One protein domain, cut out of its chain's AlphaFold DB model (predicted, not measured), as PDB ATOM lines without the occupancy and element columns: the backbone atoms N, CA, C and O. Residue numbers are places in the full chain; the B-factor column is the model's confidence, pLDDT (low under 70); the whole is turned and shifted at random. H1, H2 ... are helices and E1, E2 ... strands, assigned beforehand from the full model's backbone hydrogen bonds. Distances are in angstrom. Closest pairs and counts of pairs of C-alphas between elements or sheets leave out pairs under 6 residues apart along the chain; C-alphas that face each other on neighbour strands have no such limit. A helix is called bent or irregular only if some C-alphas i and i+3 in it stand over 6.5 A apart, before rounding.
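AT A GLANCE: This is residues 72 to 140, 229 to 319 and 331 to 377 of the 941 residues of the protein "Putative Uncharacterized membrane protein" of Glarea lozoyensis (strain ATCC 74030 / MF5533) (UniProt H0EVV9). Long helices run roughly lengthwise in an elongated body: H1, H2, H5 and H4 make a row, and the long arm H3b of the bent helix H3 packs on one side of H5 and H4. A tiny two-strand sheet, E1 and E2, sits at one end of the body, and H5 is in the middle of the helices. The printed part has 207 residues with five named helices and two named strands, in the order H1, E1, H2, H3, H4, H5, E2; the sheet's order is E1 - E2, antiparallel, and the class is mostly helix. The whole is only just loose, close to compact, with a radius of gyration of the C-alphas of 20.5 A and spans of 64 by 34 by 29 A.

IN THESE COORDINATES: H1 covers residues 72 to 95, 35.5 A long, from C-alpha 72 at (29.148, 141.079, 16.596). E1 is residues 98 to 100. H2, residues 104 to 136, is 46.9 A long and irregular: C-alphas 106 and 109 are 7.1 A apart. H3, residues 235 to 270, was assigned as one helix by its hydrogen bonds but is bent, with C-alphas 244 and 247 7.1 A apart; its arms are H3a, residues 235 to 244, and H3b, residues 247 to 270, 34.8 A long. H4, residues 288 to 317, is 44.0 A long. H5, residues 333 to 367, is 50.9 A long and ends with C-alpha 367 at (35.817, 176.738, -0.646). E2 is residues 374 to 376.

HOW THE PARTS SIT: H5 is the hub, touching three other helices. H3a, H3b, H4 and H5 form a bundle, a group of helices packed together. H5 touches H3b, with closest C-alphas those of Ile 256 and Gly 349 at 5.9 A, at a shallow tilt of 25 degrees, the same way. H4 touches H5 at a shallow tilt of 8 degrees, opposite ways, with closest C-alphas those of Ile 291 and Arg 360 at 6.5 A. H3b and H4 form a helical hairpin, with closest C-alphas those of Pro 248 and Phe 305 at 5.7 A. H3a touches H4 with residues 312 to 316 of H4 alone, the closest C-alphas being those of Arg 244 and Ala 312 at 5.8 A. H2 touches H5, with closest C-alphas those of Leu 118 and Ser 348 at 5.8 A. H1 touches H2 at a shallow tilt of 10 degrees, opposite ways, with closest C-alphas those of Lys 87 and Val 112 at 6.0 A; H1 and H5 are apart. Between E1 and E2, N 376 and O 98 are within hydrogen-bond range at 2.8 A. Every O i to N i+4 pair is within hydrogen-bond range in H3a, H3b and H5, but 17 of 20 are in H1, 23 of 29 in H2 and 25 of 26 in H4.

THE WHOLE: The two C-alphas farthest apart are those of Ile 319 and Leu 375, 66.1 A. Residues 141 to 228 and 320 to 330 are not printed; the gaps are 20.3 A from C-alpha 140 to C-alpha 229 and 18.0 A from C-alpha 319 to C-alpha 331. The link from H3 to H4 is long, 17 residues. Mean pLDDT of the printed part is 77.1, and 54 residues are under 70, among them residues 124 to 140 and 229 to 241.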
ATOM      1  N   LEU A  72      29.226 139.728  16.032       62.56
ATOM      2  CA  LEU A  72      29.148 141.079  16.596       62.56
ATOM      3  C   LEU A  72      30.369 141.373  17.471       62.56
ATOM      4  O   LEU A  72      31.009 142.409  17.281       62.56
ATOM      5  N   THR A  73      30.749 140.454  18.359       65.81
ATOM      6  CA  THR A  73      31.934 140.601  19.217       65.81
ATOM      7  C   THR A  73      33.219 140.721  18.380       65.81
ATOM      8  O   THR A  73      33.997 141.652  18.591       65.81
ATOM      9  N   ASP A  74      33.372 139.919  17.317       71.31
ATOM     10  CA  ASP A  74      34.485 139.998  16.350       71.31
ATOM     11  C   ASP A  74      34.596 141.373  15.647       71.31
ATOM     12  O   ASP A  74      35.649 141.727  15.100       71.31
ATOM     13  N   ARG A  75      33.516 142.174  15.613       74.38
ATOM     14  CA  ARG A  75      33.541 143.533  15.035       74.38
ATOM     15  C   ARG A  75      34.154 144.558  15.985       74.38
ATOM     16  O   ARG A  75      34.727 145.523  15.484       74.38
ATOM     17  N   LYS A  76      34.108 144.349  17.308       71.94
ATOM     18  CA  LYS A  76      34.731 145.256  18.295       71.94
ATOM     19  C   LYS A  76      36.237 145.381  18.051       71.94
ATOM     20  O   LYS A  76      36.749 146.489  17.910       71.94
ATOM     21  N   ALA A  77      36.928 144.246  17.907       71.88
ATOM     22  CA  ALA A  77      38.360 144.209  17.602       71.88
ATOM     23  C   ALA A  77      38.683 144.902  16.265       71.88
ATOM     24  O   ALA A  77      39.595 145.723  16.189       71.88
ATOM     25  N   LYS A  78      37.877 144.652  15.222       79.50
ATOM     26  CA  LYS A  78      38.037 145.282  13.898       79.50
ATOM     27  C   LYS A  78      37.830 146.801  13.939       79.50
ATOM     28  O   LYS A  78      38.584 147.520  13.287       79.50
ATOM     29  N   LEU A  79      36.860 147.295  14.713       78.56
ATOM     30  CA  LEU A  79      36.634 148.730  14.920       78.56
ATOM     31  C   LEU A  79      37.808 149.388  15.658       78.56
ATOM     32  O   LEU A  79      38.321 150.399  15.181       78.56
ATOM     33  N   ARG A  80      38.293 148.785  16.755       77.94
ATOM     34  CA  ARG A  80      39.480 149.272  17.487       77.94
ATOM     35  C   ARG A  80      40.724 149.312  16.593       77.94
ATOM     36  O   ARG A  80      41.395 150.338  16.542       77.94
ATOM     37  N   ALA A  81      40.985 148.252  15.825       80.75
ATOM     38  CA  ALA A  81      42.113 148.195  14.892       80.75
ATOM     39  C   ALA A  81      42.022 149.264  13.785       80.75
ATOM     40  O   ALA A  81      43.025 149.888  13.441       80.75
ATOM     41  N   LYS A  82      40.819 149.527  13.250       85.12
ATOM     42  CA  LYS A  82      40.609 150.604  12.267       85.12
ATOM     43  C   LYS A  82      40.787 151.995  12.875       85.12
ATOM     44  O   LYS A  82      41.447 152.818  12.251       85.12
ATOM     45  N   LEU A  83      40.286 152.240  14.088       84.38
ATOM     46  CA  LEU A  83      40.521 153.496  14.809       84.38
ATOM     47  C   LEU A  83      42.017 153.712  15.091       84.38
ATOM     48  O   LEU A  83      42.519 154.811  14.870       84.38
ATOM     49  N   GLY A  84      42.732 152.669  15.525       80.38
ATOM     50  CA  GLY A  84      44.184 152.702  15.724       80.38
ATOM     51  C   GLY A  84      44.934 153.059  14.440       80.38
ATOM     52  O   GLY A  84      45.732 153.992  14.441       80.38
ATOM     53  N   GLY A  85      44.600 152.407  13.321       83.88
ATOM     54  CA  GLY A  85      45.160 152.737  12.006       83.88
ATOM     55  C   GLY A  85      44.867 154.175  11.556       83.88
ATOM     56  O   GLY A  85      45.759 154.846  11.047       83.88
ATOM     57  N   CYS A  86      43.653 154.687  11.793       83.94
ATOM     58  CA  CYS A  86      43.315 156.087  11.510       83.94
ATOM     59  C   CYS A  86      44.103 157.076  12.385       83.94
ATOM     60  O   CYS A  86      44.542 158.108  11.881       83.94
ATOM     61  N   LYS A  87      44.317 156.767  13.673       84.50
ATOM     62  CA  LYS A  87      45.141 157.591  14.575       84.50
ATOM     63  C   LYS A  87      46.613 157.589  14.165       84.50
ATOM     64  O   LYS A  87      47.207 158.661  14.125       84.50
ATOM     65  N   ALA A  88      47.166 156.426  13.816       81.75
ATOM     66  CA  ALA A  88      48.540 156.294  13.338       81.75
ATOM     67  C   ALA A  88      48.762 157.093  12.042       81.75
ATOM     68  O   ALA A  88      49.644 157.943  12.002       81.75
ATOM     69  N   ALA A  89      47.890 156.927  11.039       84.81
ATOM     70  CA  ALA A  89      47.959 157.696   9.794       84.81
ATOM     71  C   ALA A  89      47.808 159.213  10.029       84.81
ATOM     72  O   ALA A  89      48.520 160.013   9.431       84.81
ATOM     73  N   GLN A  90      46.923 159.640  10.941       85.00
ATOM     74  CA  GLN A  90      46.815 161.057  11.310       85.00
ATOM     75  C   GLN A  90      48.086 161.574  12.003       85.00
ATOM     76  O   GLN A  90      48.449 162.730  11.797       85.00
ATOM     77  N   GLN A  91      48.741 160.767  12.843       80.88
ATOM     78  CA  GLN A  91      50.006 161.134  13.487       80.88
ATOM     79  C   GLN A  91      51.132 161.257  12.455       80.88
ATOM     80  O   GLN A  91      51.801 162.285  12.439       80.88
ATOM     81  N   GLU A  92      51.275 160.278  11.563       82.50
ATOM     82  CA  GLU A  92      52.216 160.287  10.434       82.50
ATOM     83  C   GLU A  92      52.046 161.564   9.589       82.50
ATOM     84  O   GLU A  92      52.953 162.396   9.539       82.50
ATOM     85  N   CYS A  93      50.836 161.832   9.083       81.94
ATOM     86  CA  CYS A  93      50.540 163.038   8.301       81.94
ATOM     87  C   CYS A  93      50.739 164.372   9.054       81.94
ATOM     88  O   CYS A  93      50.809 165.419   8.410       81.94
ATOM     89  N   ASN A  94      50.802 164.378  10.392       80.62
ATOM     90  CA  ASN A  94      51.098 165.582  11.180       80.62
ATOM     91  C   ASN A  94      52.614 165.829  11.349       80.62
ATOM     92  O   ASN A  94      53.011 166.957  11.656       80.62
ATOM     93  N   PHE A  95      53.449 164.797  11.177       76.94
ATOM     94  CA  PHE A  95      54.914 164.887  11.227       76.94
ATOM     95  C   PHE A  95      55.566 164.992   9.835       76.94
ATOM     96  O   PHE A  95      56.748 165.327   9.739       76.94
ATOM     97  N   GLU A  96      54.801 164.790   8.764       82.44
ATOM     98  CA  GLU A  96      55.233 164.993   7.379       82.44
ATOM     99  C   GLU A  96      55.097 166.447   6.880       82.44
ATOM    100  O   GLU A  96      54.321 167.258   7.391       82.44
ATOM    101  N   LEU A  97      55.839 166.774   5.814       83.94
ATOM    102  CA  LEU A  97      55.694 168.019   5.055       83.94
ATOM    103  C   LEU A  97      54.563 167.867   4.018       83.94
ATOM    104  O   LEU A  97      54.780 167.350   2.922       83.94
ATOM    105  N   ALA A  98      53.358 168.336   4.338       83.56
ATOM    106  CA  ALA A  98      52.181 168.129   3.492       83.56
ATOM    107  C   ALA A  98      52.024 169.206   2.396       83.56
ATOM    108  O   ALA A  98      51.977 170.401   2.692       83.56
ATOM    109  N   TYR A  99      51.849 168.795   1.131       86.44
ATOM    110  CA  TYR A  99      51.468 169.681   0.018       86.44
ATOM    111  C   TYR A  99      49.984 169.518  -0.339       86.44
ATOM    112  O   TYR A  99      49.604 168.638  -1.113       86.44
ATOM    113  N   ALA A 100      49.128 170.369   0.229       85.69
ATOM    114  CA  ALA A 100      47.672 170.222   0.146       85.69
ATOM    115  C   ALA A 100      46.943 171.578   0.103       85.69
ATOM    116  O   ALA A 100      47.538 172.632   0.326       85.69
ATOM    117  N   VAL A 101      45.637 171.576  -0.191       85.75
ATOM    118  CA  VAL A 101      44.796 172.792  -0.098       85.75
ATOM    119  C   VAL A 101      44.502 173.131   1.369       85.75
ATOM    120  O   VAL A 101      44.614 174.285   1.790       85.75
ATOM    121  N   LEU A 102      44.192 172.108   2.169       87.31
ATOM    122  CA  LEU A 102      43.981 172.194   3.614       87.31
ATOM    123  C   LEU A 102      45.127 171.510   4.374       87.31
ATOM    124  O   LEU A 102      45.632 170.499   3.887       87.31
ATOM    125  N   PRO A 103      45.524 172.012   5.557       87.12
ATOM    126  CA  PRO A 103      46.456 171.299   6.425       87.12
ATOM    127  C   PRO A 103      45.813 170.013   6.983       87.12
ATOM    128  O   PRO A 103      44.631 170.045   7.341       87.12
ATOM    129  N   PRO A 104      46.573 168.909   7.125       84.06
ATOM    130  CA  PRO A 104      46.060 167.631   7.637       84.06
ATOM    131  C   PRO A 104      45.560 167.716   9.089       84.06
ATOM    132  O   PRO A 104      44.687 166.951   9.494       84.06
ATOM    133  N   GLU A 105      46.051 168.690   9.859       83.38
ATOM    134  CA  GLU A 105      45.627 168.967  11.235       83.38
ATOM    135  C   GLU A 105      44.116 169.231  11.364       83.38
ATOM    136  O   GLU A 105      43.505 168.823  12.351       83.38
ATOM    137  N   LEU A 106      43.474 169.841  10.357       86.12
ATOM    138  CA  LEU A 106      42.034 170.136  10.399       86.12
ATOM    139  C   LEU A 106      41.154 168.880  10.465       86.12
ATOM    140  O   LEU A 106      39.978 168.987  10.815       86.12
ATOM    141  N   LEU A 107      41.698 167.703  10.143       87.06
ATOM    142  CA  LEU A 107      41.005 166.423  10.263       87.06
ATOM    143  C   LEU A 107      41.020 165.866  11.701       87.06
ATOM    144  O   LEU A 107      40.116 165.111  12.058       87.06
ATOM    145  N   LYS A 108      41.982 166.281  12.543       86.12
ATOM    146  CA  LYS A 108      42.232 165.748  13.898       86.12
ATOM    147  C   LYS A 108      40.991 165.709  14.815       86.12
ATOM    148  O   LYS A 108      40.817 164.685  15.479       86.12
ATOM    149  N   PRO A 109      40.096 166.721  14.853       88.31
ATOM    150  CA  PRO A 109      38.885 166.654  15.679       88.31
ATOM    151  C   PRO A 109      37.928 165.527  15.269       88.31
ATOM    152  O   PRO A 109      37.307 164.912  16.131       88.31
ATOM    153  N   ILE A 110      37.860 165.191  13.976       86.56
ATOM    154  CA  ILE A 110      37.075 164.049  13.487       86.56
ATOM    155  C   ILE A 110      37.846 162.743  13.716       86.56
ATOM    156  O   ILE A 110      37.337 161.850  14.390       86.56
ATOM    157  N   SER A 111      39.070 162.630  13.188       83.75
ATOM    158  CA  SER A 111      39.822 161.365  13.134       83.75
ATOM    159  C   SER A 111      40.313 160.860  14.493       83.75
ATOM    160  O   SER A 111      40.413 159.649  14.694       83.75
ATOM    161  N   VAL A 112      40.605 161.766  15.433       79.25
ATOM    162  CA  VAL A 112      41.100 161.415  16.772       79.25
ATOM    163  C   VAL A 112      39.998 161.543  17.815       79.25
ATOM    164  O   VAL A 112      39.769 160.582  18.546       79.25
ATOM    165  N   THR A 113      39.306 162.681  17.895       81.44
ATOM    166  CA  THR A 113      38.366 162.944  18.998       81.44
ATOM    167  C   THR A 113      37.002 162.300  18.748       81.44
ATOM    168  O   THR A 113      36.653 161.331  19.425       81.44
ATOM    169  N   ALA A 114      36.246 162.772  17.752       83.75
ATOM    170  CA  ALA A 114      34.870 162.329  17.523       83.75
ATOM    171  C   ALA A 114      34.775 160.844  17.124       83.75
ATOM    172  O   ALA A 114      33.929 160.123  17.652       83.75
ATOM    173  N   MET A 115      35.691 160.337  16.285       85.06
ATOM    174  CA  MET A 115      35.750 158.904  15.964       85.06
ATOM    175  C   MET A 115      36.075 158.024  17.179       85.06
ATOM    176  O   MET A 115      35.578 156.902  17.242       85.06
ATOM    177  N   THR A 116      36.859 158.497  18.160       82.25
ATOM    178  CA  THR A 116      37.087 157.720  19.397       82.25
ATOM    179  C   THR A 116      35.808 157.621  20.213       82.25
ATOM    180  O   THR A 116      35.434 156.510  20.587       82.25
ATOM    181  N   LYS A 117      35.110 158.748  20.426       79.69
ATOM    182  CA  LYS A 117      33.818 158.759  21.126       79.69
ATOM    183  C   LYS A 117      32.816 157.829  20.419       79.69
ATOM    184  O   LYS A 117      32.295 156.903  21.027       79.69
ATOM    185  N   LEU A 118      32.632 157.984  19.105       83.56
ATOM    186  CA  LEU A 118      31.697 157.168  18.323       83.56
ATOM    187  C   LEU A 118      32.020 155.662  18.363       83.56
ATOM    188  O   LEU A 118      31.107 154.840  18.470       83.56
ATOM    189  N   VAL A 119      33.299 155.277  18.296       82.12
ATOM    190  CA  VAL A 119      33.706 153.864  18.397       82.12
ATOM    191  C   VAL A 119      33.478 153.316  19.807       82.12
ATOM    192  O   VAL A 119      33.002 152.187  19.918       82.12
ATOM    193  N   ALA A 120      33.734 154.097  20.863       73.06
ATOM    194  CA  ALA A 120      33.406 153.710  22.238       73.06
ATOM    195  C   ALA A 120      31.893 153.459  22.395       73.06
ATOM    196  O   ALA A 120      31.498 152.354  22.763       73.06
ATOM    197  N   ASN A 121      31.042 154.401  21.971       75.38
ATOM    198  CA  ASN A 121      29.579 154.243  21.958       75.38
ATOM    199  C   ASN A 121      29.104 153.045  21.116       75.38
ATOM    200  O   ASN A 121      28.158 152.350  21.476       75.38
ATOM    201  N   THR A 122      29.761 152.766  19.988       77.88
ATOM    202  CA  THR A 122      29.422 151.599  19.159       77.88
ATOM    203  C   THR A 122      29.781 150.291  19.873       77.88
ATOM    204  O   THR A 122      29.040 149.312  19.787       77.88
ATOM    205  N   ILE A 123      30.887 150.259  20.623       71.50
ATOM    206  CA  ILE A 123      31.259 149.120  21.473       71.50
ATOM    207  C   ILE A 123      30.270 148.974  22.642       71.50
ATOM    208  O   ILE A 123      29.888 147.837  22.936       71.50
ATOM    209  N   ALA A 124      29.789 150.085  23.216       65.06
ATOM    210  CA  ALA A 124      28.722 150.127  24.221       65.06
ATOM    211  C   ALA A 124      27.428 149.484  23.707       65.06
ATOM    212  O   ALA A 124      26.898 148.565  24.332       65.06
ATOM    213  N   LEU A 125      26.969 149.885  22.514       69.81
ATOM    214  CA  LEU A 125      25.788 149.315  21.854       69.81
ATOM    215  C   LEU A 125      25.924 147.808  21.619       69.81
ATOM    216  O   LEU A 125      24.974 147.059  21.847       69.81
ATOM    217  N   ILE A 126      27.101 147.337  21.191       67.00
ATOM    218  CA  ILE A 126      27.338 145.894  21.034       67.00
ATOM    219  C   ILE A 126      27.362 145.199  22.409       67.00
ATOM    220  O   ILE A 126      26.893 144.071  22.512       67.00
ATOM    221  N   GLY A 127      27.851 145.856  23.467       62.41
ATOM    222  CA  GLY A 127      27.746 145.378  24.851       62.41
ATOM    223  C   GLY A 127      26.295 145.209  25.318       62.41
ATOM    224  O   GLY A 127      25.924 144.115  25.727       62.41
ATOM    225  N   ALA A 128      25.453 146.232  25.152       61.81
ATOM    226  CA  ALA A 128      24.025 146.160  25.477       61.81
ATOM    227  C   ALA A 128      23.297 145.057  24.678       61.81
ATOM    228  O   ALA A 128      22.449 144.339  25.211       61.81
ATOM    229  N   CYS A 129      23.668 144.863  23.406       63.44
ATOM    230  CA  CYS A 129      23.191 143.735  22.603       63.44
ATOM    231  C   CYS A 129      23.656 142.377  23.150       63.44
ATOM    232  O   CYS A 129      22.869 141.433  23.143       63.44
ATOM    233  N   GLU A 130      24.903 142.251  23.615       61.41
ATOM    234  CA  GLU A 130      25.415 141.013  24.220       61.41
ATOM    235  C   GLU A 130      24.623 140.638  25.483       61.41
ATOM    236  O   GLU A 130      24.157 139.501  25.575       61.41
ATOM    237  N   SER A 131      24.364 141.593  26.383       59.41
ATOM    238  CA  SER A 131      23.532 141.380  27.580       59.41
ATOM    239  C   SER A 131      22.073 141.036  27.231       59.41
ATOM    240  O   SER A 131      21.469 140.147  27.829       59.41
ATOM    241  N   LYS A 132      21.507 141.636  26.174       58.81
ATOM    242  CA  LYS A 132      20.183 141.248  25.651       58.81
ATOM    243  C   LYS A 132      20.144 139.791  25.155       58.81
ATOM    244  O   LYS A 132      19.184 139.074  25.434       58.81
ATOM    245  N   TYR A 133      21.160 139.350  24.410       54.59
ATOM    246  CA  TYR A 133      21.268 137.957  23.944       54.59
ATOM    247  C   TYR A 133      21.459 136.975  25.107       54.59
ATOM    248  O   TYR A 133      20.912 135.871  25.075       54.59
ATOM    249  N   ALA A 134      22.206 137.390  26.130       53.56
ATOM    250  CA  ALA A 134      22.387 136.648  27.369       53.56
ATOM    251  C   ALA A 134      21.065 136.424  28.126       53.56
ATOM    252  O   ALA A 134      20.853 135.315  28.618       53.56
ATOM    253  N   LEU A 135      20.169 137.421  28.150       52.62
ATOM    254  CA  LEU A 135      18.857 137.329  28.804       52.62
ATOM    255  C   LEU A 135      17.853 136.449  28.039       52.62
ATOM    256  O   LEU A 135      17.203 135.597  28.634       52.62
ATOM    257  N   MET A 136      17.716 136.644  26.719       52.44
ATOM    258  CA  MET A 136      16.646 135.988  25.946       52.44
ATOM    259  C   MET A 136      16.863 134.479  25.747       52.44
ATOM    260  O   MET A 136      15.900 133.715  25.748       52.44
ATOM    261  N   GLY A 137      18.115 134.044  25.553       52.44
ATOM    262  CA  GLY A 137      18.433 132.677  25.127       52.44
ATOM    263  C   GLY A 137      17.938 132.331  23.710       52.44
ATOM    264  O   GLY A 137      17.080 132.996  23.134       52.44
ATOM    265  N   ASP A 138      18.493 131.273  23.114       49.75
ATOM    266  CA  ASP A 138      18.036 130.787  21.807       49.75
ATOM    267  C   ASP A 138      16.737 129.971  21.958       49.75
ATOM    268  O   ASP A 138      16.757 128.768  22.209       49.75
ATOM    269  N   GLU A 139      15.577 130.608  21.769       44.91
ATOM    270  CA  GLU A 139      14.274 129.909  21.718       44.91
ATOM    271  C   GLU A 139      14.185 128.851  20.603       44.91
ATOM    272  O   GLU A 139      13.337 127.962  20.664       44.91
ATOM    273  N   ASN A 140      15.083 128.901  19.610       43.28
ATOM    274  CA  ASN A 140      15.187 127.865  18.582       43.28
ATOM    275  C   ASN A 140      15.486 126.479  19.189       43.28
ATOM    276  O   ASN A 140      15.031 125.483  18.636       43.28
ATOM    277  N   GLU A 229      21.343 137.314  36.027       40.72
ATOM    278  CA  GLU A 229      20.504 138.213  35.213       40.72
ATOM    279  C   GLU A 229      19.235 137.494  34.733       40.72
ATOM    280  O   GLU A 229      18.154 138.073  34.707       40.72
ATOM    281  N   ILE A 230      19.359 136.204  34.411       43.38
ATOM    282  CA  ILE A 230      18.262 135.367  33.906       43.38
ATOM    283  C   ILE A 230      17.258 135.000  35.015       43.38
ATOM    284  O   ILE A 230      16.086 134.797  34.721       43.38
ATOM    285  N   GLU A 231      17.676 134.951  36.285       42.50
ATOM    286  CA  GLU A 231      16.772 134.716  37.429       42.50
ATOM    287  C   GLU A 231      15.813 135.887  37.713       42.50
ATOM    288  O   GLU A 231      14.763 135.669  38.313       42.50
ATOM    289  N   PHE A 232      16.136 137.104  37.259       45.31
ATOM    290  CA  PHE A 232      15.323 138.311  37.478       45.31
ATOM    291  C   PHE A 232      14.795 138.952  36.177       45.31
ATOM    292  O   PHE A 232      14.197 140.024  36.236       45.31
ATOM    293  N   GLY A 233      15.015 138.316  35.020       52.12
ATOM    294  CA  GLY A 233      14.716 138.870  33.696       52.12
ATOM    295  C   GLY A 233      13.371 138.443  33.097       52.12
ATOM    296  O   GLY A 233      13.188 137.276  32.748       52.12
ATOM    297  N   ASP A 234      12.462 139.391  32.863       60.00
ATOM    298  CA  ASP A 234      11.203 139.165  32.134       60.00
ATOM    299  C   ASP A 234      11.430 139.251  30.607       60.00
ATOM    300  O   ASP A 234      11.404 140.315  29.977       60.00
ATOM    301  N   VAL A 235      11.674 138.091  29.991       63.44
ATOM    302  CA  VAL A 235      11.939 137.955  28.546       63.44
ATOM    303  C   VAL A 235      10.741 138.391  27.685       63.44
ATOM    304  O   VAL A 235      10.936 138.900  26.574       63.44
ATOM    305  N   GLU A 236       9.510 138.235  28.177       64.00
ATOM    306  CA  GLU A 236       8.295 138.625  27.452       64.00
ATOM    307  C   GLU A 236       8.123 140.146  27.454       64.00
ATOM    308  O   GLU A 236       7.891 140.743  26.395       64.00
ATOM    309  N   LEU A 237       8.343 140.788  28.606       63.91
ATOM    310  CA  LEU A 237       8.377 142.246  28.742       63.91
ATOM    311  C   LEU A 237       9.475 142.866  27.864       63.91
ATOM    312  O   LEU A 237       9.209 143.823  27.131       63.91
ATOM    313  N   LEU A 238      10.681 142.288  27.858       66.69
ATOM    314  CA  LEU A 238      11.774 142.724  26.983       66.69
ATOM    315  C   LEU A 238      11.400 142.605  25.496       66.69
ATOM    316  O   LEU A 238      11.632 143.542  24.728       66.69
ATOM    317  N   ARG A 239      10.800 141.482  25.072       69.38
ATOM    318  CA  ARG A 239      10.342 141.279  23.684       69.38
ATOM    319  C   ARG A 239       9.252 142.287  23.300       69.38
ATOM    320  O   ARG A 239       9.329 142.864  22.212       69.38
ATOM    321  N   TYR A 240       8.287 142.535  24.187       68.75
ATOM    322  CA  TYR A 240       7.224 143.524  23.993       68.75
ATOM    323  C   TYR A 240       7.790 144.940  23.814       68.75
ATOM    324  O   TYR A 240       7.484 145.617  22.829       68.75
ATOM    325  N   LEU A 241       8.659 145.370  24.732       68.00
ATOM    326  CA  LEU A 241       9.281 146.693  24.705       68.00
ATOM    327  C   LEU A 241      10.147 146.885  23.452       68.00
ATOM    328  O   LEU A 241       9.998 147.891  22.758       68.00
ATOM    329  N   VAL A 242      10.985 145.898  23.107       74.69
ATOM    330  CA  VAL A 242      11.799 145.895  21.876       74.69
ATOM    331  C   VAL A 242      10.928 146.046  20.628       74.69
ATOM    332  O   VAL A 242      11.291 146.803  19.728       74.69
ATOM    333  N   GLY A 243       9.777 145.369  20.575       75.81
ATOM    334  CA  GLY A 243       8.831 145.483  19.461       75.81
ATOM    335  C   GLY A 243       8.245 146.889  19.293       75.81
ATOM    336  O   GLY A 243       7.987 147.302  18.166       75.81
ATOM    337  N   ARG A 244       8.079 147.648  20.386       73.38
ATOM    338  CA  ARG A 244       7.558 149.030  20.364       73.38
ATOM    339  C   ARG A 244       8.603 150.074  19.968       73.38
ATOM    340  O   ARG A 244       8.262 151.031  19.281       73.38
ATOM    341  N   ILE A 245       9.858 149.902  20.384       78.44
ATOM    342  CA  ILE A 245      10.946 150.862  20.103       78.44
ATOM    343  C   ILE A 245      11.654 150.619  18.758       78.44
ATOM    344  O   ILE A 245      12.433 151.464  18.319       78.44
ATOM    345  N   ALA A 246      11.400 149.488  18.092       81.50
ATOM    346  CA  ALA A 246      12.083 149.099  16.854       81.50
ATOM    347  C   ALA A 246      11.967 150.134  15.718       81.50
ATOM    348  O   ALA A 246      12.934 150.339  14.981       81.50
ATOM    349  N   ASP A 247      10.818 150.801  15.583       81.50
ATOM    350  CA  ASP A 247      10.596 151.799  14.532       81.50
ATOM    351  C   ASP A 247      11.354 153.121  14.773       81.50
ATOM    352  O   ASP A 247      12.128 153.500  13.887       81.50
ATOM    353  N   PRO A 248      11.255 153.778  15.952       84.12
ATOM    354  CA  PRO A 248      12.104 154.926  16.296       84.12
ATOM    355  C   PRO A 248      13.605 154.647  16.134       84.12
ATOM    356  O   PRO A 248      14.325 155.448  15.536       84.12
ATOM    357  N   LEU A 249      14.075 153.482  16.602       84.44
ATOM    358  CA  LEU A 249      15.472 153.054  16.462       84.44
ATOM    359  C   LEU A 249      15.912 152.982  14.991       84.44
ATOM    360  O   LEU A 249      16.995 153.456  14.639       84.44
ATOM    361  N   ARG A 250      15.074 152.397  14.127       87.38
ATOM    362  CA  ARG A 250      15.368 152.206  12.701       87.38
ATOM    363  C   ARG A 250      15.435 153.529  11.938       87.38
ATOM    364  O   ARG A 250      16.302 153.673  11.075       87.38
ATOM    365  N   GLU A 251      14.549 154.477  12.231       87.88
ATOM    366  CA  GLU A 251      14.530 155.767  11.527       87.88
ATOM    367  C   GLU A 251      15.687 156.681  11.970       87.88
ATOM    368  O   GLU A 251      16.350 157.284  11.116       87.88
ATOM    369  N   LEU A 252      16.036 156.688  13.265       88.19
ATOM    370  CA  LEU A 252      17.244 157.374  13.737       88.19
ATOM    371  C   LEU A 252      18.509 156.751  13.123       88.19
ATOM    372  O   LEU A 252      19.336 157.477  12.571       88.19
ATOM    373  N   GLN A 253      18.645 155.418  13.137       90.06
ATOM    374  CA  GLN A 253      19.800 154.735  12.537       90.06
ATOM    375  C   GLN A 253      19.965 155.092  11.050       90.06
ATOM    376  O   GLN A 253      21.058 155.446  10.614       90.06
ATOM    377  N   LYS A 254      18.876 155.056  10.277       91.88
ATOM    378  CA  LYS A 254      18.858 155.427   8.853       91.88
ATOM    379  C   LYS A 254      19.306 156.875   8.617       91.88
ATOM    380  O   LYS A 254      19.987 157.149   7.626       91.88
ATOM    381  N   THR A 255      18.966 157.788   9.526       89.88
ATOM    382  CA  THR A 255      19.386 159.198   9.465       89.88
ATOM    383  C   THR A 255      20.864 159.376   9.841       89.88
ATOM    384  O   THR A 255      21.573 160.152   9.192       89.88
ATOM    385  N   ILE A 256      21.369 158.598  10.806       89.75
ATOM    386  CA  ILE A 256      22.802 158.520  11.143       89.75
ATOM    387  C   ILE A 256      23.608 157.973   9.953       89.75
ATOM    388  O   ILE A 256      24.563 158.620   9.521       89.75
ATOM    389  N   ASP A 257      23.198 156.849   9.359       89.69
ATOM    390  CA  ASP A 257      23.876 156.231   8.207       89.69
ATOM    391  C   ASP A 257      23.948 157.195   7.004       89.69
ATOM    392  O   ASP A 257      25.003 157.360   6.378       89.69
ATOM    393  N   ALA A 258      22.850 157.905   6.710       88.62
ATOM    394  CA  ALA A 258      22.824 158.938   5.674       88.62
ATOM    395  C   ALA A 258      23.787 160.103   5.984       88.62
ATOM    396  O   ALA A 258      24.478 160.595   5.086       88.62
ATOM    397  N   SER A 259      23.874 160.513   7.251       91.06
ATOM    398  CA  SER A 259      24.765 161.582   7.720       91.06
ATOM    399  C   SER A 259      26.245 161.195   7.615       91.06
ATOM    400  O   SER A 259      27.054 161.979   7.116       91.06
ATOM    401  N   VAL A 260      26.603 159.956   7.971       89.88
ATOM    402  CA  VAL A 260      27.963 159.407   7.797       89.88
ATOM    403  C   VAL A 260      28.360 159.348   6.314       89.88
ATOM    404  O   VAL A 260      29.505 159.659   5.963       89.88
ATOM    405  N   GLY A 261      27.421 159.037   5.414       86.88
ATOM    406  CA  GLY A 261      27.640 159.112   3.964       86.88
ATOM    407  C   GLY A 261      27.957 160.532   3.464       86.88
ATOM    408  O   GLY A 261      28.847 160.714   2.622       86.88
ATOM    409  N   VAL A 262      27.290 161.550   4.022       88.12
ATOM    410  CA  VAL A 262      27.559 162.970   3.726       88.12
ATOM    411  C   VAL A 262      28.921 163.403   4.277       88.12
ATOM    412  O   VAL A 262      29.706 163.970   3.516       88.12
ATOM    413  N   ILE A 263      29.254 163.069   5.531       89.62
ATOM    414  CA  ILE A 263      30.581 163.328   6.129       89.62
ATOM    415  C   ILE A 263      31.687 162.728   5.250       89.62
ATOM    416  O   ILE A 263      32.619 163.427   4.852       89.62
ATOM    417  N   THR A 264      31.551 161.454   4.870       88.25
ATOM    418  CA  THR A 264      32.538 160.747   4.033       88.25
ATOM    419  C   THR A 264      32.740 161.446   2.685       88.25
ATOM    420  O   THR A 264      33.875 161.642   2.246       88.25
ATOM    421  N   SER A 265      31.650 161.881   2.048       86.88
ATOM    422  CA  SER A 265      31.687 162.611   0.773       86.88
ATOM    423  C   SER A 265      32.321 164.001   0.914       86.88
ATOM    424  O   SER A 265      33.101 164.421   0.057       86.88
ATOM    425  N   CYS A 266      32.029 164.696   2.017       88.38
ATOM    426  CA  CYS A 266      32.569 166.013   2.347       88.38
ATOM    427  C   CYS A 266      34.082 165.978   2.590       88.38
ATOM    428  O   CYS A 266      34.822 166.801   2.043       88.38
ATOM    429  N   LEU A 267      34.562 164.999   3.362       88.44
ATOM    430  CA  LEU A 267      35.989 164.812   3.628       88.44
ATOM    431  C   LEU A 267      36.749 164.402   2.361       88.44
ATOM    432  O   LEU A 267      37.799 164.979   2.072       88.44
ATOM    433  N   ALA A 268      36.195 163.486   1.560       87.50
ATOM    434  CA  ALA A 268      36.811 163.060   0.304       87.50
ATOM    435  C   ALA A 268      36.979 164.225  -0.692       87.50
ATOM    436  O   ALA A 268      38.044 164.367  -1.293       87.50
ATOM    437  N   TYR A 269      35.976 165.106  -0.806       86.88
ATOM    438  CA  TYR A 269      36.078 166.350  -1.581       86.88
ATOM    439  C   TYR A 269      37.101 167.338  -0.989       86.88
ATOM    440  O   TYR A 269      37.885 167.950  -1.715       86.88
ATOM    441  N   SER A 270      37.121 167.486   0.339       86.75
ATOM    442  CA  SER A 270      37.979 168.463   1.025       86.75
ATOM    443  C   SER A 270      39.474 168.131   0.945       86.75
ATOM    444  O   SER A 270      40.297 169.052   0.946       86.75
ATOM    445  N   TYR A 271      39.825 166.850   0.809       86.81
ATOM    446  CA  TYR A 271      41.208 166.359   0.731       86.81
ATOM    447  C   TYR A 271      41.595 165.752  -0.637       86.81
ATOM    448  O   TYR A 271      42.623 165.094  -0.735       86.81
ATOM    449  N   ASP A 272      40.822 166.005  -1.706       84.19
ATOM    450  CA  ASP A 272      41.107 165.542  -3.085       84.19
ATOM    451  C   ASP A 272      41.289 164.011  -3.234       84.19
ATOM    452  O   ASP A 272      42.093 163.537  -4.042       84.19
ATOM    453  N   VAL A 273      40.536 163.210  -2.472       83.00
ATOM    454  CA  VAL A 273      40.595 161.739  -2.554       83.00
ATOM    455  C   VAL A 273      39.983 161.277  -3.891       83.00
ATOM    456  O   VAL A 273      38.856 161.654  -4.185       83.00
ATOM    457  N   PRO A 274      40.644 160.438  -4.713       75.38
ATOM    458  CA  PRO A 274      40.175 160.163  -6.079       75.38
ATOM    459  C   PRO A 274      38.952 159.233  -6.168       75.38
ATOM    460  O   PRO A 274      38.229 159.258  -7.166       75.38
ATOM    461  N   LYS A 275      38.734 158.370  -5.166       78.31
ATOM    462  CA  LYS A 275      37.615 157.417  -5.105       78.31
ATOM    463  C   LYS A 275      37.144 157.238  -3.667       78.31
ATOM    464  O   LYS A 275      37.954 157.124  -2.752       78.31
ATOM    465  N   LEU A 276      35.832 157.157  -3.489       77.25
ATOM    466  CA  LEU A 276      35.195 156.790  -2.225       77.25
ATOM    467  C   LEU A 276      35.374 155.277  -1.962       77.25
ATOM    468  O   LEU A 276      35.581 154.519  -2.913       77.25
ATOM    469  N   PRO A 277      35.266 154.793  -0.707       63.75
ATOM    470  CA  PRO A 277      35.520 153.384  -0.364       63.75
ATOM    471  C   PRO A 277      34.598 152.367  -1.064       63.75
ATOM    472  O   PRO A 277      34.938 151.191  -1.142       63.75
ATOM    473  N   LEU A 278      33.463 152.812  -1.617       60.59
ATOM    474  CA  LEU A 278      32.554 152.015  -2.458       60.59
ATOM    475  C   LEU A 278      32.859 152.120  -3.970       60.59
ATOM    476  O   LEU A 278      32.033 151.757  -4.802       60.59
ATOM    477  N   GLY A 279      34.024 152.650  -4.352       64.88
ATOM    478  CA  GLY A 279      34.471 152.789  -5.744       64.88
ATOM    479  C   GLY A 279      33.873 153.972  -6.515       64.88
ATOM    480  O   GLY A 279      34.322 154.255  -7.626       64.88
ATOM    481  N   ALA A 280      32.902 154.685  -5.938       72.50
ATOM    482  CA  ALA A 280      32.285 155.862  -6.540       72.50
ATOM    483  C   ALA A 280      33.289 157.029  -6.703       72.50
ATOM    484  O   ALA A 280      34.128 157.239  -5.819       72.50
ATOM    485  N   PRO A 281      33.205 157.818  -7.793       72.38
ATOM    486  CA  PRO A 281      33.991 159.041  -7.939       72.38
ATOM    487  C   PRO A 281      33.530 160.097  -6.928       72.38
ATOM    488  O   PRO A 281      32.350 160.162  -6.574       72.38
ATOM    489  N   THR A 282      34.444 160.953  -6.477       75.50
ATOM    490  CA  THR A 282      34.096 162.073  -5.594       75.50
ATOM    491  C   THR A 282      33.220 163.117  -6.290       75.50
ATOM    492  O   THR A 282      33.399 163.368  -7.486       75.50
ATOM    493  N   PRO A 283      32.298 163.775  -5.560       78.81
ATOM    494  CA  PRO A 283      31.494 164.858  -6.117       78.81
ATOM    495  C   PRO A 283      32.384 166.028  -6.562       78.81
ATOM    496  O   PRO A 283      33.345 166.383  -5.885       78.81
ATOM    497  N   ALA A 284      32.047 166.658  -7.691       70.44
ATOM    498  CA  ALA A 284      32.813 167.782  -8.247       70.44
ATOM    499  C   ALA A 284      32.710 169.079  -7.414       70.44
ATOM    500  O   ALA A 284      33.532 169.987  -7.558       70.44
ATOM    501  N   GLY A 285      31.703 169.164  -6.543       78.31
ATOM    502  CA  GLY A 285      31.452 170.266  -5.623       78.31
ATOM    503  C   GLY A 285      30.310 169.920  -4.670       78.31
ATOM    504  O   GLY A 285      29.449 169.104  -4.999       78.31
ATOM    505  N   ILE A 286      30.322 170.537  -3.491       83.56
ATOM    506  CA  ILE A 286      29.304 170.404  -2.443       83.56
ATOM    507  C   ILE A 286      28.886 171.819  -2.044       83.56
ATOM    508  O   ILE A 286      29.758 172.663  -1.844       83.56
ATOM    509  N   GLN A 287      27.583 172.087  -1.955       85.88
ATOM    510  CA  GLN A 287      27.049 173.364  -1.467       85.88
ATOM    511  C   GLN A 287      27.003 173.359   0.069       85.88
ATOM    512  O   GLN A 287      26.745 172.318   0.666       85.88
ATOM    513  N   LEU A 288      27.241 174.505   0.718       85.75
ATOM    514  CA  LEU A 288      27.200 174.593   2.189       85.75
ATOM    515  C   LEU A 288      25.780 174.351   2.721       85.75
ATOM    516  O   LEU A 288      25.599 173.605   3.679       85.75
ATOM    517  N   GLN A 289      24.782 174.877   2.009       85.31
ATOM    518  CA  GLN A 289      23.355 174.742   2.304       85.31
ATOM    519  C   GLN A 289      22.901 173.275   2.371       85.31
ATOM    520  O   GLN A 289      22.003 172.935   3.131       85.31
ATOM    521  N   GLU A 290      23.535 172.384   1.602       84.75
ATOM    522  CA  GLU A 290      23.254 170.944   1.632       84.75
ATOM    523  C   GLU A 290      23.718 170.298   2.949       84.75
ATOM    524  O   GLU A 290      23.057 169.391   3.448       84.75
ATOM    525  N   ILE A 291      24.826 170.763   3.537       87.62
ATOM    526  CA  ILE A 291      25.272 170.291   4.857       87.62
ATOM    527  C   ILE A 291      24.387 170.881   5.956       87.62
ATOM    528  O   ILE A 291      24.027 170.152   6.875       87.62
ATOM    529  N   ASP A 292      23.979 172.145   5.827       89.06
ATOM    530  CA  ASP A 292      23.080 172.802   6.785       89.06
ATOM    531  C   ASP A 292      21.731 172.057   6.871       89.06
ATOM    532  O   ASP A 292      21.366 171.584   7.944       89.06
ATOM    533  N   ILE A 293      21.102 171.739   5.730       91.88
ATOM    534  CA  ILE A 293      19.889 170.894   5.674       91.88
ATOM    535  C   ILE A 293      20.102 169.515   6.336       91.88
ATOM    536  O   ILE A 293      19.168 168.934   6.886       91.88
ATOM    537  N   ARG A 294      21.314 168.943   6.290       88.06
ATOM    538  CA  ARG A 294      21.618 167.644   6.927       88.06
ATOM    539  C   ARG A 294      21.824 167.754   8.433       88.06
ATOM    540  O   ARG A 294      21.488 166.807   9.141       88.06
ATOM    541  N   ILE A 295      22.360 168.877   8.906       90.06
ATOM    542  CA  ILE A 295      22.455 169.205  10.333       90.06
ATOM    543  C   ILE A 295      21.045 169.368  10.906       90.06
ATOM    544  O   ILE A 295      20.758 168.764  11.939       90.06
ATOM    545  N   ASP A 296      20.164 170.083  10.207       92.31
ATOM    546  CA  ASP A 296      18.768 170.277  10.618       92.31
ATOM    547  C   ASP A 296      18.020 168.935  10.653       92.31
ATOM    548  O   ASP A 296      17.544 168.531  11.707       92.31
ATOM    549  N   VAL A 297      18.051 168.153   9.563       92.50
ATOM    550  CA  VAL A 297      17.392 166.830   9.493       92.50
ATOM    551  C   VAL A 297      17.875 165.853  10.576       92.50
ATOM    552  O   VAL A 297      17.064 165.096  11.108       92.50
ATOM    553  N   LEU A 298      19.170 165.836  10.923       90.38
ATOM    554  CA  LEU A 298      19.663 164.987  12.019       90.38
ATOM    555  C   LEU A 298      19.255 165.533  13.398       90.38
ATOM    556  O   LEU A 298      19.003 164.744  14.306       90.38
ATOM    557  N   THR A 299      19.173 166.856  13.556       90.31
ATOM    558  CA  THR A 299      18.719 167.499  14.801       90.31
ATOM    559  C   THR A 299      17.233 167.224  15.035       90.31
ATOM    560  O   THR A 299      16.866 166.744  16.108       90.31
ATOM    561  N   ASP A 300      16.397 167.414  14.014       90.56
ATOM    562  CA  ASP A 300      14.968 167.103  14.048       90.56
ATOM    563  C   ASP A 300      14.743 165.618  14.365       90.56
ATOM    564  O   ASP A 300      14.017 165.299  15.307       90.56
ATOM    565  N   ALA A 301      15.448 164.710  13.676       88.62
ATOM    566  CA  ALA A 301      15.358 163.269  13.922       88.62
ATOM    567  C   ALA A 301      15.777 162.859  15.347       88.62
ATOM    568  O   ALA A 301      15.229 161.896  15.882       88.62
ATOM    569  N   LEU A 302      16.708 163.577  15.987       83.81
ATOM    570  CA  LEU A 302      17.046 163.368  17.401       83.81
ATOM    571  C   LEU A 302      15.899 163.811  18.325       83.81
ATOM    572  O   LEU A 302      15.539 163.069  19.237       83.81
ATOM    573  N   THR A 303      15.276 164.968  18.072       85.50
ATOM    574  CA  THR A 303      14.123 165.425  18.877       85.50
ATOM    575  C   THR A 303      12.887 164.537  18.693       85.50
ATOM    576  O   THR A 303      12.183 164.233  19.660       85.50
ATOM    577  N   GLU A 304      12.646 164.063  17.468       85.75
ATOM    578  CA  GLU A 304      11.576 163.121  17.154       85.75
ATOM    579  C   GLU A 304      11.851 161.743  17.772       85.75
ATOM    580  O   GLU A 304      10.938 161.128  18.323       85.75
ATOM    581  N   PHE A 305      13.103 161.278  17.769       84.38
ATOM    582  CA  PHE A 305      13.499 160.053  18.461       84.38
ATOM    583  C   PHE A 305      13.282 160.141  19.975       84.38
ATOM    584  O   PHE A 305      12.714 159.210  20.550       84.38
ATOM    585  N   ASP A 306      13.687 161.241  20.616       79.56
ATOM    586  CA  ASP A 306      13.512 161.449  22.060       79.56
ATOM    587  C   ASP A 306      12.018 161.439  22.436       79.56
ATOM    588  O   ASP A 306      11.611 160.779  23.400       79.56
ATOM    589  N   LYS A 307      11.171 162.083  21.620       79.00
ATOM    590  CA  LYS A 307       9.709 162.064  21.777       79.00
ATOM    591  C   LYS A 307       9.116 160.664  21.560       79.00
ATOM    592  O   LYS A 307       8.422 160.148  22.438       79.00
ATOM    593  N   ASN A 308       9.385 160.040  20.414       78.38
ATOM    594  CA  ASN A 308       8.750 158.785  20.008       78.38
ATOM    595  C   ASN A 308       9.202 157.608  20.888       78.38
ATOM    596  O   ASN A 308       8.391 156.746  21.227       78.38
ATOM    597  N   SER A 309      10.463 157.596  21.331       73.38
ATOM    598  CA  SER A 309      10.976 156.618  22.302       73.38
ATOM    599  C   SER A 309      10.300 156.767  23.672       73.38
ATOM    600  O   SER A 309       9.908 155.767  24.276       73.38
ATOM    601  N   ALA A 310      10.082 157.999  24.147       69.25
ATOM    602  CA  ALA A 310       9.375 158.253  25.405       69.25
ATOM    603  C   ALA A 310       7.875 157.895  25.338       69.25
ATOM    604  O   ALA A 310       7.313 157.399  26.320       69.25
ATOM    605  N   GLU A 311       7.222 158.114  24.193       69.62
ATOM    606  CA  GLU A 311       5.822 157.727  23.956       69.62
ATOM    607  C   GLU A 311       5.666 156.197  23.817       69.62
ATOM    608  O   GLU A 311       4.747 155.616  24.403       69.62
ATOM    609  N   ALA A 312       6.608 155.515  23.153       67.25
ATOM    610  CA  ALA A 312       6.639 154.053  23.055       67.25
ATOM    611  C   ALA A 312       6.814 153.370  24.427       67.25
ATOM    612  O   ALA A 312       6.106 152.407  24.733       67.25
ATOM    613  N   LEU A 313       7.704 153.898  25.279       66.38
ATOM    614  CA  LEU A 313       7.890 153.420  26.655       66.38
ATOM    615  C   LEU A 313       6.680 153.740  27.553       66.38
ATOM    616  O   LEU A 313       6.299 152.914  28.384       66.38
ATOM    617  N   GLN A 314       6.017 154.889  27.357       59.97
ATOM    618  CA  GLN A 314       4.760 155.200  28.049       59.97
ATOM    619  C   GLN A 314       3.684 154.144  27.776       59.97
ATOM    620  O   GLN A 314       3.009 153.732  28.717       59.97
ATOM    621  N   GLY A 315       3.511 153.733  26.514       57.06
ATOM    622  CA  GLY A 315       2.482 152.762  26.130       57.06
ATOM    623  C   GLY A 315       2.625 151.421  26.855       57.06
ATOM    624  O   GLY A 315       1.622 150.813  27.226       57.06
ATOM    625  N   ALA A 316       3.864 151.001  27.125       52.88
ATOM    626  CA  ALA A 316       4.167 149.789  27.881       52.88
ATOM    627  C   ALA A 316       3.871 149.922  29.385       52.88
ATOM    628  O   ALA A 316       3.365 148.982  29.991       52.88
ATOM    629  N   ALA A 317       4.108 151.096  29.975       50.06
ATOM    630  CA  ALA A 317       3.772 151.369  31.376       50.06
ATOM    631  C   ALA A 317       2.255 151.512  31.634       50.06
ATOM    632  O   ALA A 317       1.834 151.549  32.788       50.06
ATOM    633  N   SER A 318       1.433 151.628  30.583       50.44
ATOM    634  CA  SER A 318      -0.022 151.825  30.685       50.44
ATOM    635  C   SER A 318      -0.882 150.596  30.366       50.44
ATOM    636  O   SER A 318      -2.101 150.725  30.368       50.44
ATOM    637  N   ILE A 319      -0.293 149.428  30.073       46.62
ATOM    638  CA  ILE A 319      -1.052 148.211  29.723       46.62
ATOM    639  C   ILE A 319      -0.675 147.048  30.649       46.62
ATOM    640  O   ILE A 319       0.236 146.276  30.356       46.62
ATOM    641  N   PRO A 331      13.826 149.716  39.612       49.94
ATOM    642  CA  PRO A 331      14.671 149.528  38.433       49.94
ATOM    643  C   PRO A 331      14.760 148.043  38.052       49.94
ATOM    644  O   PRO A 331      15.259 147.223  38.820       49.94
ATOM    645  N   ARG A 332      14.286 147.698  36.847       53.62
ATOM    646  CA  ARG A 332      14.322 146.332  36.294       53.62
ATOM    647  C   ARG A 332      15.328 146.196  35.150       53.62
ATOM    648  O   ARG A 332      15.560 147.149  34.400       53.62
ATOM    649  N   MET A 333      15.882 144.994  34.993       54.72
ATOM    650  CA  MET A 333      16.967 144.683  34.054       54.72
ATOM    651  C   MET A 333      16.589 144.949  32.585       54.72
ATOM    652  O   MET A 333      17.400 145.468  31.822       54.72
ATOM    653  N   GLU A 334      15.348 144.677  32.175       62.06
ATOM    654  CA  GLU A 334      14.886 144.896  30.792       62.06
ATOM    655  C   GLU A 334      14.848 146.390  30.471       62.06
ATOM    656  O   GLU A 334      15.329 146.829  29.424       62.06
ATOM    657  N   THR A 335      14.295 147.170  31.402       62.59
ATOM    658  CA  THR A 335      14.202 148.629  31.309       62.59
ATOM    659  C   THR A 335      15.592 149.251  31.271       62.59
ATOM    660  O   THR A 335      15.819 150.133  30.447       62.59
ATOM    661  N   PHE A 336      16.531 148.746  32.079       62.50
ATOM    662  CA  PHE A 336      17.943 149.126  32.023       62.50
ATOM    663  C   PHE A 336      18.568 148.831  30.648       62.50
ATOM    664  O   PHE A 336      19.099 149.748  30.019       62.50
ATOM    665  N   LEU A 337      18.467 147.597  30.139       65.06
ATOM    666  CA  LEU A 337      19.046 147.214  28.843       65.06
ATOM    667  C   LEU A 337      18.482 148.045  27.682       65.06
ATOM    668  O   LEU A 337      19.210 148.423  26.762       65.06
ATOM    669  N   ILE A 338      17.186 148.359  27.734       70.19
ATOM    670  CA  ILE A 338      16.516 149.195  26.738       70.19
ATOM    671  C   ILE A 338      16.931 150.660  26.866       70.19
ATOM    672  O   ILE A 338      17.259 151.266  25.845       70.19
ATOM    673  N   SER A 339      16.978 151.228  28.077       67.94
ATOM    674  CA  SER A 339      17.467 152.596  28.265       67.94
ATOM    675  C   SER A 339      18.919 152.719  27.813       67.94
ATOM    676  O   SER A 339      19.230 153.577  26.995       67.94
ATOM    677  N   LEU A 340      19.789 151.790  28.218       66.88
ATOM    678  CA  LEU A 340      21.192 151.749  27.813       66.88
ATOM    679  C   LEU A 340      21.343 151.738  26.283       66.88
ATOM    680  O   LEU A 340      22.189 152.451  25.739       66.88
ATOM    681  N   PHE A 341      20.512 150.971  25.574       75.62
ATOM    682  CA  PHE A 341      20.533 150.918  24.113       75.62
ATOM    683  C   PHE A 341      20.019 152.212  23.456       75.62
ATOM    684  O   PHE A 341      20.660 152.730  22.539       75.62
ATOM    685  N   LEU A 342      18.894 152.759  23.935       74.94
ATOM    686  CA  LEU A 342      18.300 154.002  23.424       74.94
ATOM    687  C   LEU A 342      19.253 155.197  23.591       74.94
ATOM    688  O   LEU A 342      19.500 155.926  22.629       74.94
ATOM    689  N   LEU A 343      19.829 155.356  24.787       70.69
ATOM    690  CA  LEU A 343      20.736 156.456  25.127       70.69
ATOM    691  C   LEU A 343      22.030 156.377  24.300       70.69
ATOM    692  O   LEU A 343      22.435 157.364  23.684       70.69
ATOM    693  N   ASN A 344      22.642 155.193  24.181       74.44
ATOM    694  CA  ASN A 344      23.848 155.036  23.366       74.44
ATOM    695  C   ASN A 344      23.600 155.254  21.858       74.44
ATOM    696  O   ASN A 344      24.499 155.750  21.171       74.44
ATOM    697  N   LEU A 345      22.410 154.927  21.323       82.44
ATOM    698  CA  LEU A 345      22.092 155.184  19.910       82.44
ATOM    699  C   LEU A 345      21.839 156.670  19.649       82.44
ATOM    700  O   LEU A 345      22.418 157.220  18.709       82.44
ATOM    701  N   ARG A 346      21.042 157.327  20.501       82.12
ATOM    702  CA  ARG A 346      20.885 158.789  20.502       82.12
ATOM    703  C   ARG A 346      22.251 159.470  20.466       82.12
ATOM    704  O   ARG A 346      22.485 160.376  19.667       82.12
ATOM    705  N   GLN A 347      23.181 158.951  21.263       78.38
ATOM    706  CA  GLN A 347      24.490 159.554  21.412       78.38
ATOM    707  C   GLN A 347      25.482 159.259  20.283       78.38
ATOM    708  O   GLN A 347      26.305 160.108  19.937       78.38
ATOM    709  N   SER A 348      25.332 158.122  19.601       84.50
ATOM    710  CA  SER A 348      25.921 157.908  18.273       84.50
ATOM    711  C   SER A 348      25.473 158.997  17.278       84.50
ATOM    712  O   SER A 348      26.280 159.516  16.498       84.50
ATOM    713  N   GLY A 349      24.204 159.417  17.360       85.81
ATOM    714  CA  GLY A 349      23.653 160.531  16.585       85.81
ATOM    715  C   GLY A 349      24.291 161.882  16.908       85.81
ATOM    716  O   GLY A 349      24.702 162.586  15.987       85.81
ATOM    717  N   LEU A 350      24.473 162.227  18.184       85.44
ATOM    718  CA  LEU A 350      25.115 163.491  18.575       85.44
ATOM    719  C   LEU A 350      26.613 163.552  18.228       85.44
ATOM    720  O   LEU A 350      27.067 164.586  17.741       85.44
ATOM    721  N   HIS A 351      27.375 162.456  18.350       87.38
ATOM    722  CA  HIS A 351      28.757 162.418  17.827       87.38
ATOM    723  C   HIS A 351      28.794 162.581  16.301       87.38
ATOM    724  O   HIS A 351      29.690 163.225  15.753       87.38
ATOM    725  N   THR A 352      27.797 162.039  15.599       89.94
ATOM    726  CA  THR A 352      27.641 162.230  14.148       89.94
ATOM    727  C   THR A 352      27.286 163.685  13.807       89.94
ATOM    728  O   THR A 352      27.800 164.223  12.824       89.94
ATOM    729  N   LEU A 353      26.500 164.362  14.650       90.25
ATOM    730  CA  LEU A 353      26.192 165.791  14.537       90.25
ATOM    731  C   LEU A 353      27.432 166.676  14.790       90.25
ATOM    732  O   LEU A 353      27.665 167.619  14.031       90.25
ATOM    733  N   GLU A 354      28.264 166.349  15.788       89.94
ATOM    734  CA  GLU A 354      29.567 167.000  16.039       89.94
ATOM    735  C   GLU A 354      30.471 166.893  14.793       89.94
ATOM    736  O   GLU A 354      31.011 167.895  14.313       89.94
ATOM    737  N   MET A 355      30.556 165.701  14.187       90.75
ATOM    738  CA  MET A 355      31.315 165.486  12.948       90.75
ATOM    739  C   MET A 355      30.724 166.206  11.727       90.75
ATOM    740  O   MET A 355      31.499 166.697  10.903       90.75
ATOM    741  N   LEU A 356      29.395 166.301  11.583       90.75
ATOM    742  CA  LEU A 356      28.754 167.085  10.515       90.75
ATOM    743  C   LEU A 356      29.089 168.576  10.643       90.75
ATOM    744  O   LEU A 356      29.527 169.191   9.666       90.75
ATOM    745  N   ARG A 357      28.958 169.141  11.851       92.12
ATOM    746  CA  ARG A 357      29.302 170.543  12.143       92.12
ATOM    747  C   ARG A 357      30.776 170.832  11.853       92.12
ATOM    748  O   ARG A 357      31.080 171.817  11.183       92.12
ATOM    749  N   HIS A 358      31.698 169.950  12.248       91.75
ATOM    750  CA  HIS A 358      33.116 170.123  11.903       91.75
ATOM    751  C   HIS A 358      33.382 169.952  10.397       91.75
ATOM    752  O   HIS A 358      34.170 170.698   9.815       91.75
ATOM    753  N   SER A 359      32.681 169.030   9.727       91.00
ATOM    754  CA  SER A 359      32.783 168.838   8.269       91.00
ATOM    755  C   SER A 359      32.350 170.082   7.488       91.00
ATOM    756  O   SER A 359      32.999 170.428   6.499       91.00
ATOM    757  N   ARG A 360      31.327 170.805   7.965       92.31
ATOM    758  CA  ARG A 360      30.920 172.117   7.433       92.31
ATOM    759  C   ARG A 360      32.071 173.127   7.475       92.31
ATOM    760  O   ARG A 360      32.390 173.722   6.450       92.31
ATOM    761  N   ILE A 361      32.739 173.264   8.625       91.31
ATOM    762  CA  ILE A 361      33.881 174.183   8.819       91.31
ATOM    763  C   ILE A 361      35.053 173.809   7.895       91.31
ATOM    764  O   ILE A 361      35.722 174.680   7.329       91.31
ATOM    765  N   VAL A 362      35.312 172.509   7.714       90.38
ATOM    766  CA  VAL A 362      36.335 172.006   6.782       90.38
ATOM    767  C   VAL A 362      35.979 172.359   5.330       90.38
ATOM    768  O   VAL A 362      36.848 172.844   4.599       90.38
ATOM    769  N   LEU A 363      34.715 172.195   4.920       89.44
ATOM    770  CA  LEU A 363      34.251 172.553   3.575       89.44
ATOM    771  C   LEU A 363      34.303 174.064   3.318       89.44
ATOM    772  O   LEU A 363      34.757 174.490   2.257       89.44
ATOM    773  N   GLU A 364      33.891 174.879   4.284       90.88
ATOM    774  CA  GLU A 364      33.944 176.341   4.209       90.88
ATOM    775  C   GLU A 364      35.390 176.825   4.001       90.88
ATOM    776  O   GLU A 364      35.690 177.556   3.050       90.88
ATOM    777  N   ARG A 365      36.335 176.296   4.794       88.25
ATOM    778  CA  ARG A 365      37.777 176.556   4.628       88.25
ATOM    779  C   ARG A 365      38.333 176.044   3.294       88.25
ATOM    780  O   ARG A 365      39.288 176.632   2.783       88.25
ATOM    781  N   ARG A 366      37.768 174.971   2.724       86.88
ATOM    782  CA  ARG A 366      38.137 174.448   1.396       86.88
ATOM    783  C   ARG A 366      37.663 175.377   0.279       86.88
ATOM    784  O   ARG A 366      38.438 175.654  -0.639       86.88
ATOM    785  N   GLN A 367      36.419 175.850   0.351       86.81
ATOM    786  CA  GLN A 367      35.817 176.738  -0.646       86.81
ATOM    787  C   GLN A 367      36.513 178.104  -0.668       86.81
ATOM    788  O   GLN A 367      36.950 178.532  -1.735       86.81
ATOM    789  N   ALA A 368      36.740 178.710   0.503       87.00
ATOM    790  CA  ALA A 368      37.417 180.005   0.644       87.00
ATOM    791  C   ALA A 368      38.849 180.048   0.066       87.00
ATOM    792  O   ALA A 368      39.389 181.123  -0.182       87.00
ATOM    793  N   ARG A 369      39.489 178.888  -0.152       82.00
ATOM    794  CA  ARG A 369      40.858 178.781  -0.697       82.00
ATOM    795  C   ARG A 369      40.925 178.484  -2.197       82.00
ATOM    796  O   ARG A 369      42.026 178.305  -2.710       82.00
ATOM    797  N   HIS A 370      39.788 178.386  -2.895       73.12
ATOM    798  CA  HIS A 370      39.693 178.297  -4.364       73.12
ATOM    799  C   HIS A 370      40.744 177.380  -5.048       73.12
ATOM    800  O   HIS A 370      41.301 177.709  -6.092       73.12
ATOM    801  N   LYS A 371      40.984 176.189  -4.470       71.62
ATOM    802  CA  LYS A 371      41.943 175.147  -4.921       71.62
ATOM    803  C   LYS A 371      43.447 175.468  -4.802       71.62
ATOM    804  O   LYS A 371      44.251 174.635  -5.224       71.62
ATOM    805  N   TRP A 372      43.868 176.590  -4.218       80.31
ATOM    806  CA  TRP A 372      45.300 176.866  -4.018       80.31
ATOM    807  C   TRP A 372      45.936 175.906  -3.001       80.31
ATOM    808  O   TRP A 372      45.463 175.764  -1.873       80.31
ATOM    809  N   ARG A 373      47.022 175.239  -3.413       85.75
ATOM    810  CA  ARG A 373      47.804 174.303  -2.590       85.75
ATOM    811  C   ARG A 373      48.981 175.022  -1.938       85.75
ATOM    812  O   ARG A 373      49.597 175.887  -2.555       85.75
ATOM    813  N   ARG A 374      49.311 174.650  -0.700       85.25
ATOM    814  CA  ARG A 374      50.442 175.192   0.065       85.25
ATOM    815  C   ARG A 374      51.208 174.055   0.746       85.25
ATOM    816  O   ARG A 374      50.636 173.008   1.038       85.25
ATOM    817  N   LEU A 375      52.497 174.281   0.990       88.38
ATOM    818  CA  LEU A 375      53.317 173.455   1.875       88.38
ATOM    819  C   LEU A 375      53.007 173.782   3.343       88.38
ATOM    820  O   LEU A 375      53.094 174.944   3.754       88.38
ATOM    821  N   TYR A 376      52.679 172.757   4.124       84.88
ATOM    822  CA  TYR A 376      52.494 172.824   5.571       84.88
ATOM    823  C   TYR A 376      53.629 172.065   6.255       84.88
ATOM    824  O   TYR A 376      53.813 170.877   6.010       84.88
ATOM    825  N   ALA A 377      54.402 172.769   7.083       81.75
ATOM    826  CA  ALA A 377      55.493 172.185   7.857       81.75
ATOM    827  C   ALA A 377      54.963 171.470   9.116       81.75
ATOM    828  O   ALA A 377      53.977 171.939   9.697       81.75
TER     829      ALA A 377